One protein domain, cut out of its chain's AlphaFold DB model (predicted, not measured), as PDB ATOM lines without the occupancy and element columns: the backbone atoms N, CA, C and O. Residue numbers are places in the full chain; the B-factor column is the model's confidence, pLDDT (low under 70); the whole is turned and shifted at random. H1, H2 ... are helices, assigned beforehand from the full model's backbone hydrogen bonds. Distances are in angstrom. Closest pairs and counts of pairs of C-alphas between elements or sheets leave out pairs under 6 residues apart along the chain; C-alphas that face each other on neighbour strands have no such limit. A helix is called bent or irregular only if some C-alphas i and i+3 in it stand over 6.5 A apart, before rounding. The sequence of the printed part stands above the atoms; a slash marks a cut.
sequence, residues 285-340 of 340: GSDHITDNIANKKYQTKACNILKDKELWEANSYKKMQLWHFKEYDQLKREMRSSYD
ATOM      1  N   GLY A 285      -3.324 -14.668 -16.292       92.25
ATOM      2  CA  GLY A 285      -3.120 -13.648 -17.318       92.25
ATOM      3  C   GLY A 285      -2.288 -14.179 -18.486       92.25
ATOM      4  O   GLY A 285      -2.340 -15.363 -18.793       92.25
ATOM      5  N   SER A 286      -1.543 -13.299 -19.148       89.94
ATOM      6  CA  SER A 286      -0.679 -13.624 -20.287       89.94
ATOM      7  C   SER A 286       0.789 -13.645 -19.881       89.94
ATOM      8  O   SER A 286       1.290 -12.676 -19.315       89.94
ATOM      9  N   ASP A 287       1.510 -14.698 -20.266       87.12
ATOM     10  CA  ASP A 287       2.961 -14.828 -20.045       87.12
ATOM     11  C   ASP A 287       3.804 -13.765 -20.761       87.12
ATOM     12  O   ASP A 287       4.992 -13.601 -20.470       87.12
ATOM     13  N   HIS A 288       3.200 -13.065 -21.720       84.81
ATOM     14  CA  HIS A 288       3.837 -12.007 -22.496       84.81
ATOM     15  C   HIS A 288       3.859 -10.645 -21.786       84.81
ATOM     16  O   HIS A 288       4.424  -9.707 -22.334       84.81
ATOM     17  N   ILE A 289       3.236 -10.521 -20.607       89.44
ATOM     18  CA  ILE A 289       3.125  -9.260 -19.862       89.44
ATOM     19  C   ILE A 289       3.793  -9.442 -18.497       89.44
ATOM     20  O   ILE A 289       3.276 -10.160 -17.636       89.44
ATOM     21  N   THR A 290       4.943  -8.802 -18.292       89.12
ATOM     22  CA  THR A 290       5.704  -8.862 -17.035       89.12
ATOM     23  C   THR A 290       5.168  -7.900 -15.975       89.12
ATOM     24  O   THR A 290       5.313  -8.172 -14.780       89.12
ATOM     25  N   ASP A 291       4.496  -6.811 -16.375       94.00
ATOM     26  CA  ASP A 291       3.790  -5.923 -15.446       94.00
ATOM     27  C   ASP A 291       2.606  -6.659 -14.802       94.00
ATOM     28  O   ASP A 291       1.537  -6.830 -15.392       94.00
ATOM     29  N   ASN A 292       2.786  -7.052 -13.541       93.69
ATOM     30  CA  ASN A 292       1.781  -7.765 -12.756       93.69
ATOM     31  C   ASN A 292       0.456  -6.999 -12.611       93.69
ATOM     32  O   ASN A 292      -0.601  -7.628 -12.542       93.69
ATOM     33  N   ILE A 293       0.479  -5.663 -12.549       95.44
ATOM     34  CA  ILE A 293      -0.736  -4.851 -12.400       95.44
ATOM     35  C   ILE A 293      -1.515  -4.868 -13.716       95.44
ATOM     36  O   ILE A 293      -2.717  -5.157 -13.717       95.44
ATOM     37  N   ALA A 294      -0.832  -4.616 -14.835       94.62
ATOM     38  CA  ALA A 294      -1.435  -4.702 -16.162       94.62
ATOM     39  C   ALA A 294      -1.963  -6.120 -16.437       94.62
ATOM     40  O   ALA A 294      -3.117  -6.294 -16.831       94.62
ATOM     41  N   ASN A 295      -1.167  -7.145 -16.134       94.25
ATOM     42  CA  ASN A 295      -1.544  -8.533 -16.362       94.25
ATOM     43  C   ASN A 295      -2.767  -8.942 -15.521       94.25
ATOM     44  O   ASN A 295      -3.723  -9.534 -16.029       94.25
ATOM     45  N   LYS A 296      -2.822  -8.513 -14.251       95.81
ATOM     46  CA  LYS A 296      -3.979  -8.757 -13.378       95.81
ATOM     47  C   LYS A 296      -5.255  -8.085 -13.884       95.81
ATOM     48  O   LYS A 296      -6.347  -8.651 -13.742       95.81
ATOM     49  N   LYS A 297      -5.143  -6.897 -14.487       96.62
ATOM     50  CA  LYS A 297      -6.274  -6.210 -15.126       96.62
ATOM     51  C   LYS A 297      -6.836  -7.043 -16.280       96.62
ATOM     52  O   LYS A 297      -8.053  -7.233 -16.338       96.62
ATOM     53  N   TYR A 298      -5.981  -7.585 -17.148       96.69
ATOM     54  CA  TYR A 298      -6.412  -8.441 -18.259       96.69
ATOM     55  C   TYR A 298      -7.011  -9.764 -17.787       96.69
ATOM     56  O   TYR A 298      -8.095 -10.124 -18.246       96.69
ATOM     57  N   GLN A 299      -6.397 -10.419 -16.795       96.94
ATOM     58  CA  GLN A 299      -6.982 -11.595 -16.143       96.94
ATOM     59  C   GLN A 299      -8.399 -11.299 -15.633       96.94
ATOM     60  O   GLN A 299      -9.337 -12.049 -15.897       96.94
ATOM     61  N   THR A 300      -8.576 -10.183 -14.921       97.06
ATOM     62  CA  THR A 300      -9.879  -9.795 -14.360       97.06
ATOM     63  C   THR A 300     -10.908  -9.539 -15.462       97.06
ATOM     64  O   THR A 300     -12.044 -10.003 -15.358       97.06
ATOM     65  N   LYS A 301     -10.513  -8.851 -16.541       97.31
ATOM     66  CA  LYS A 301     -11.375  -8.613 -17.710       97.31
ATOM     67  C   LYS A 301     -11.803  -9.936 -18.354       97.31
ATOM     68  O   LYS A 301     -13.001 -10.137 -18.538       97.31
ATOM     69  N   ALA A 302     -10.874 -10.864 -18.598       97.50
ATOM     70  CA  ALA A 302     -11.181 -12.190 -19.139       97.50
ATOM     71  C   ALA A 302     -12.155 -12.973 -18.241       97.50
ATOM     72  O   ALA A 302     -13.166 -13.487 -18.718       97.50
ATOM     73  N   CYS A 303     -11.920 -13.000 -16.926       97.88
ATOM     74  CA  CYS A 303     -12.816 -13.689 -15.997       97.88
ATOM     75  C   CYS A 303     -14.215 -13.061 -15.929       97.88
ATOM     76  O   CYS A 303     -15.200 -13.782 -15.791       97.88
ATOM     77  N   ASN A 304     -14.329 -11.736 -16.039       97.81
ATOM     78  CA  ASN A 304     -15.629 -11.065 -16.074       97.81
ATOM     79  C   ASN A 304     -16.408 -11.405 -17.349       97.81
ATOM     80  O   ASN A 304     -17.614 -11.623 -17.274       97.81
ATOM     81  N   ILE A 305     -15.725 -11.534 -18.489       97.38
ATOM     82  CA  ILE A 305     -16.337 -12.008 -19.737       97.38
ATOM     83  C   ILE A 305     -16.878 -13.432 -19.555       97.38
ATOM     84  O   ILE A 305     -18.023 -13.701 -19.903       97.38
ATOM     85  N   LEU A 306     -16.113 -14.337 -18.938       97.69
ATOM     86  CA  LEU A 306     -16.548 -15.714 -18.632       97.69
ATOM     87  C   LEU A 306     -17.685 -15.800 -17.588       97.69
ATOM     88  O   LEU A 306     -18.278 -16.855 -17.373       97.69
ATOM     89  N   LYS A 307     -18.008 -14.697 -16.913       97.81
ATOM     90  CA  LYS A 307     -19.140 -14.597 -15.982       97.81
ATOM     91  C   LYS A 307     -20.356 -13.905 -16.586       97.81
ATOM     92  O   LYS A 307     -21.412 -13.909 -15.960       97.81
ATOM     93  N   ASP A 308     -20.224 -13.299 -17.765       97.88
ATOM     94  CA  ASP A 308     -21.280 -12.492 -18.366       97.88
ATOM     95  C   ASP A 308     -22.479 -13.356 -18.774       97.88
ATOM     96  O   ASP A 308     -22.501 -13.988 -19.831       97.88
ATOM     97  N   LYS A 309     -23.503 -13.344 -17.920       97.38
ATOM     98  CA  LYS A 309     -24.759 -14.062 -18.126       97.38
ATOM     99  C   LYS A 309     -25.404 -13.731 -19.473       97.38
ATOM    100  O   LYS A 309     -25.789 -14.639 -20.202       97.38
ATOM    101  N   GLU A 310     -25.453 -12.453 -19.846       97.38
ATOM    102  CA  GLU A 310     -26.100 -12.025 -21.089       97.38
ATOM    103  C   GLU A 310     -25.384 -12.601 -22.316       97.38
ATOM    104  O   GLU A 310     -26.027 -13.033 -23.272       97.38
ATOM    105  N   LEU A 311     -24.048 -12.639 -22.284       96.44
ATOM    106  CA  LEU A 311     -23.254 -13.214 -23.367       96.44
ATOM    107  C   LEU A 311     -23.512 -14.716 -23.505       96.44
ATOM    108  O   LEU A 311     -23.712 -15.204 -24.619       96.44
ATOM    109  N   TRP A 312     -23.472 -15.459 -22.399       96.19
ATOM    110  CA  TRP A 312     -23.471 -16.920 -22.446       96.19
ATOM    111  C   TRP A 312     -24.861 -17.540 -22.603       96.19
ATOM    112  O   TRP A 312     -24.945 -18.610 -23.211       96.19
ATOM    113  N   GLU A 313     -25.927 -16.853 -22.182       96.25
ATOM    114  CA  GLU A 313     -27.325 -17.238 -22.439       96.25
ATOM    115  C   GLU A 313     -27.808 -16.861 -23.849       96.25
ATOM    116  O   GLU A 313     -28.805 -17.395 -24.342       96.25
ATOM    117  N   ALA A 314     -27.107 -15.957 -24.536       95.62
ATOM    118  CA  ALA A 314     -27.473 -15.545 -25.881       95.62
ATOM    119  C   ALA A 314     -27.302 -16.672 -26.919       95.62
ATOM    120  O   ALA A 314     -26.329 -17.436 -26.917       95.62
ATOM    121  N   ASN A 315     -28.213 -16.698 -27.899       94.31
ATOM    122  CA  ASN A 315     -28.038 -17.490 -29.119       94.31
ATOM    123  C   ASN A 315     -26.824 -17.004 -29.933       94.31
ATOM    124  O   ASN A 315     -26.319 -15.901 -29.720       94.31
ATOM    125  N   SER A 316     -26.366 -17.798 -30.905       89.81
ATOM    126  CA  SER A 316     -25.124 -17.524 -31.646       89.81
ATOM    127  C   SER A 316     -25.074 -16.140 -32.303       89.81
ATOM    128  O   SER A 316     -24.043 -15.475 -32.236       89.81
ATOM    129  N   TYR A 317     -26.179 -15.675 -32.893       91.31
ATOM    130  CA  TYR A 317     -26.223 -14.364 -33.545       91.31
ATOM    131  C   TYR A 317     -26.108 -13.223 -32.529       91.31
ATOM    132  O   TYR A 317     -25.292 -12.317 -32.691       91.31
ATOM    133  N   LYS A 318     -26.884 -13.283 -31.442       94.75
ATOM    134  CA  LYS A 318     -26.836 -12.266 -30.387       94.75
ATOM    135  C   LYS A 318     -25.503 -12.295 -29.635       94.75
ATOM    136  O   LYS A 318     -24.975 -11.236 -29.319       94.75
ATOM    137  N   LYS A 319     -24.918 -13.475 -29.417       93.62
ATOM    138  CA  LYS A 319     -23.595 -13.652 -28.801       93.62
ATOM    139  C   LYS A 319     -22.501 -12.942 -29.602       93.62
ATOM    140  O   LYS A 319     -21.718 -12.205 -29.016       93.62
ATOM    141  N   MET A 320     -22.506 -13.077 -30.931       91.25
ATOM    142  CA  MET A 320     -21.606 -12.336 -31.827       91.25
ATOM    143  C   MET A 320     -21.789 -10.814 -31.706       91.25
ATOM    144  O   MET A 320     -20.814 -10.070 -31.621       91.25
ATOM    145  N   GLN A 321     -23.036 -10.333 -31.650       93.12
ATOM    146  CA  GLN A 321     -23.305  -8.902 -31.463       93.12
ATOM    147  C   GLN A 321     -22.807  -8.390 -30.110       93.12
ATOM    148  O   GLN A 321     -22.201  -7.325 -30.051       93.12
ATOM    149  N   LEU A 322     -23.060  -9.135 -29.029       94.69
ATOM    150  CA  LEU A 322     -22.618  -8.778 -27.681       94.69
ATOM    151  C   LEU A 322     -21.095  -8.782 -27.570       94.69
ATOM    152  O   LEU A 322     -20.544  -7.874 -26.961       94.69
ATOM    153  N   TRP A 323     -20.427  -9.750 -28.204       93.19
ATOM    154  CA  TRP A 323     -18.969  -9.833 -28.257       93.19
ATOM    155  C   TRP A 323     -18.337  -8.544 -28.792       93.19
ATOM    156  O   TRP A 323     -17.406  -8.015 -28.191       93.19
ATOM    157  N   HIS A 324     -18.892  -8.004 -29.880       91.19
ATOM    158  CA  HIS A 324     -18.429  -6.748 -30.463       91.19
ATOM    159  C   HIS A 324     -18.903  -5.514 -29.679       91.19
ATOM    160  O   HIS A 324     -18.108  -4.633 -29.371       91.19
ATOM    161  N   PHE A 325     -20.191  -5.437 -29.323       94.31
ATOM    162  CA  PHE A 325     -20.773  -4.260 -28.663       94.31
ATOM    163  C   PHE A 325     -20.206  -4.014 -27.262       94.31
ATOM    164  O   PHE A 325     -20.044  -2.867 -26.859       94.31
ATOM    165  N   LYS A 326     -19.890  -5.082 -26.521       94.94
ATOM    166  CA  LYS A 326     -19.216  -4.992 -25.218       94.94
ATOM    167  C   LYS A 326     -17.690  -4.893 -25.343       94.94
ATOM    168  O   LYS A 326     -16.999  -4.953 -24.328       94.94
ATOM    169  N   GLU A 327     -17.173  -4.757 -26.568       93.19
ATOM    170  CA  GLU A 327     -15.747  -4.601 -26.887       93.19
ATOM    171  C   GLU A 327     -14.872  -5.759 -26.376       93.19
ATOM    172  O   GLU A 327     -13.690  -5.598 -26.060       93.19
ATOM    173  N   TYR A 328     -15.441  -6.960 -26.276       94.12
ATOM    174  CA  TYR A 328     -14.708  -8.138 -25.813       94.12
ATOM    175  C   TYR A 328     -13.692  -8.617 -26.854       94.12
ATOM    176  O   TYR A 328     -12.627  -9.114 -26.493       94.12
ATOM    177  N   ASP A 329     -13.947  -8.347 -28.137       90.12
ATOM    178  CA  ASP A 329     -13.000  -8.561 -29.234       90.12
ATOM    179  C   ASP A 329     -11.744  -7.667 -29.157       90.12
ATOM    180  O   ASP A 329     -10.745  -7.950 -29.826       90.12
ATOM    181  N   GLN A 330     -11.760  -6.606 -28.337       91.50
ATOM    182  CA  GLN A 330     -10.599  -5.738 -28.115       91.50
ATOM    183  C   GLN A 330      -9.584  -6.337 -27.141       91.50
ATOM    184  O   GLN A 330      -8.406  -5.999 -27.240       91.50
ATOM    185  N   LEU A 331      -9.993  -7.236 -26.233       92.25
ATOM    186  CA  LEU A 331      -9.133  -7.744 -25.151       92.25
ATOM    187  C   LEU A 331      -7.776  -8.239 -25.675       92.25
ATOM    188  O   LEU A 331      -6.729  -7.804 -25.201       92.25
ATOM    189  N   LYS A 332      -7.791  -9.084 -26.710       89.19
ATOM    190  CA  LYS A 332      -6.574  -9.650 -27.308       89.19
ATOM    191  C   LYS A 332      -5.680  -8.583 -27.945       89.19
ATOM    192  O   LYS A 332      -4.458  -8.687 -27.894       89.19
ATOM    193  N   ARG A 333      -6.276  -7.550 -28.556       89.56
ATOM    194  CA  ARG A 333      -5.534  -6.420 -29.145       89.56
ATOM    195  C   ARG A 333      -4.891  -5.562 -28.061       89.56
ATOM    196  O   ARG A 333      -3.711  -5.246 -28.171       89.56
ATOM    197  N   GLU A 334      -5.643  -5.241 -27.013       92.38
ATOM    198  CA  GLU A 334      -5.149  -4.488 -25.858       92.38
ATOM    199  C   GLU A 334      -4.001  -5.231 -25.170       92.38
ATOM    200  O   GLU A 334      -2.957  -4.636 -24.932       92.38
ATOM    201  N   MET A 335      -4.148  -6.533 -24.914       91.38
ATOM    202  CA  MET A 335      -3.087  -7.348 -24.318       91.38
ATOM    203  C   MET A 335      -1.813  -7.323 -25.159       91.38
ATOM    204  O   MET A 335      -0.746  -7.043 -24.628       91.38
ATOM    205  N   ARG A 336      -1.924  -7.541 -26.478       88.19
ATOM    206  CA  ARG A 336      -0.775  -7.504 -27.401       88.19
ATOM    207  C   ARG A 336      -0.063  -6.156 -27.429       88.19
ATOM    208  O   ARG A 336       1.134  -6.120 -27.682       88.19
ATOM    209  N   SER A 337      -0.777  -5.059 -27.182       89.12
ATOM    210  CA  SER A 337      -0.164  -3.729 -27.080       89.12
ATOM    211  C   SER A 337       0.647  -3.520 -25.794       89.12
ATOM    212  O   SER A 337       1.377  -2.541 -25.695       89.12
ATOM    213  N   SER A 338       0.523  -4.432 -24.827       88.94
ATOM    214  CA  SER A 338       1.243  -4.433 -23.550       88.94
ATOM    215  C   SER A 338       2.241  -5.587 -23.424       88.94
ATOM    216  O   SER A 338       2.664  -5.887 -22.315       88.94
ATOM    217  N   TYR A 339       2.563  -6.277 -24.522       86.62
ATOM    218  CA  TYR A 339       3.611  -7.300 -24.516       86.62
ATOM    219  C   TYR A 339       4.991  -6.634 -24.438       86.62
ATOM    220  O   TYR A 339       5.201  -5.619 -25.105       86.62
ATOM    221  N   ASP A 340       5.893  -7.216 -23.640       77.06
ATOM    222  CA  ASP A 340       7.219  -6.652 -23.310       77.06
ATOM    223  C   ASP A 340       8.375  -7.151 -24.179       77.06
ATOM    224  O   ASP A 340       8.504  -8.389 -24.336       77.06
TER     225      ASP A 340
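What this domain is: This is residues 285 to 340 of the 340 residues of an uncharacterized protein of Cocleimonas flava (UniProt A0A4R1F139). The domain is a narrow rod of helices folded back on itself like a U: H1 and then H2 make one arm, the chain turns round after H2, and H3 and then H4 make the returning arm. H1 and H4 lie side by side at the end of the rod where the two printed ends also lie, and H2 and H3 make the turning end. The 56 printed residues hold four named helices, H1, H2, H3 and H4 in order along the chain, and no named strand; the class is all helix. The whole is only just loose, close to compact, with a radius of gyration of the C-alphas of 12.6 A and spans of 37 by 18 by 14 A.

How they stand to each other: H1, residues 292 to 305, is close to but not clearly touching H2, residues 309 to 313; their closest C-alphas are those of Ile 305 and Leu 311, 7.9 A apart. H2 touches H3, residues 316 to 325, with the closest C-alphas, those of Leu 311 and Lys 319, 5.5 A apart. H3 is close to but not clearly touching H4, residues 328 to 336: the closest C-alphas, those of Trp 323 and Asp 329, are 6.2 A apart. H3 and H4 run the same way at a steep tilt of 53 degrees. H4 touches H1, with the closest C-alphas, those of Tyr 298 and Met 335, 7.0 A apart, and they run opposite ways at a shallow tilt of 19 degrees. H1 and H3 are apart, as are H2 and H4. In H1, H2 and H3 every O i to N i+4 pair is within hydrogen-bond range; in H4 3 of 5 are.

Where its parts are: H1 begins at C-alpha 292 (1.781, -7.765, -12.756) and is 19.9 A long. H2 is 5.9 A long, and H3 14.3 A. H4, 14.0 A long, ends at C-alpha 336 (-0.775, -7.504, -27.401); it is irregular, but only just, with C-alphas 329 and 332 6.8 A apart.

The domain as a whole: The two C-alphas farthest apart, those of Asn 315 and Asp 340, the chain's last residue, are 37.3 A apart. The printed part has no cut, and its three links between helices are tight. Its mean pLDDT is 93.2, and no printed residue is under 70.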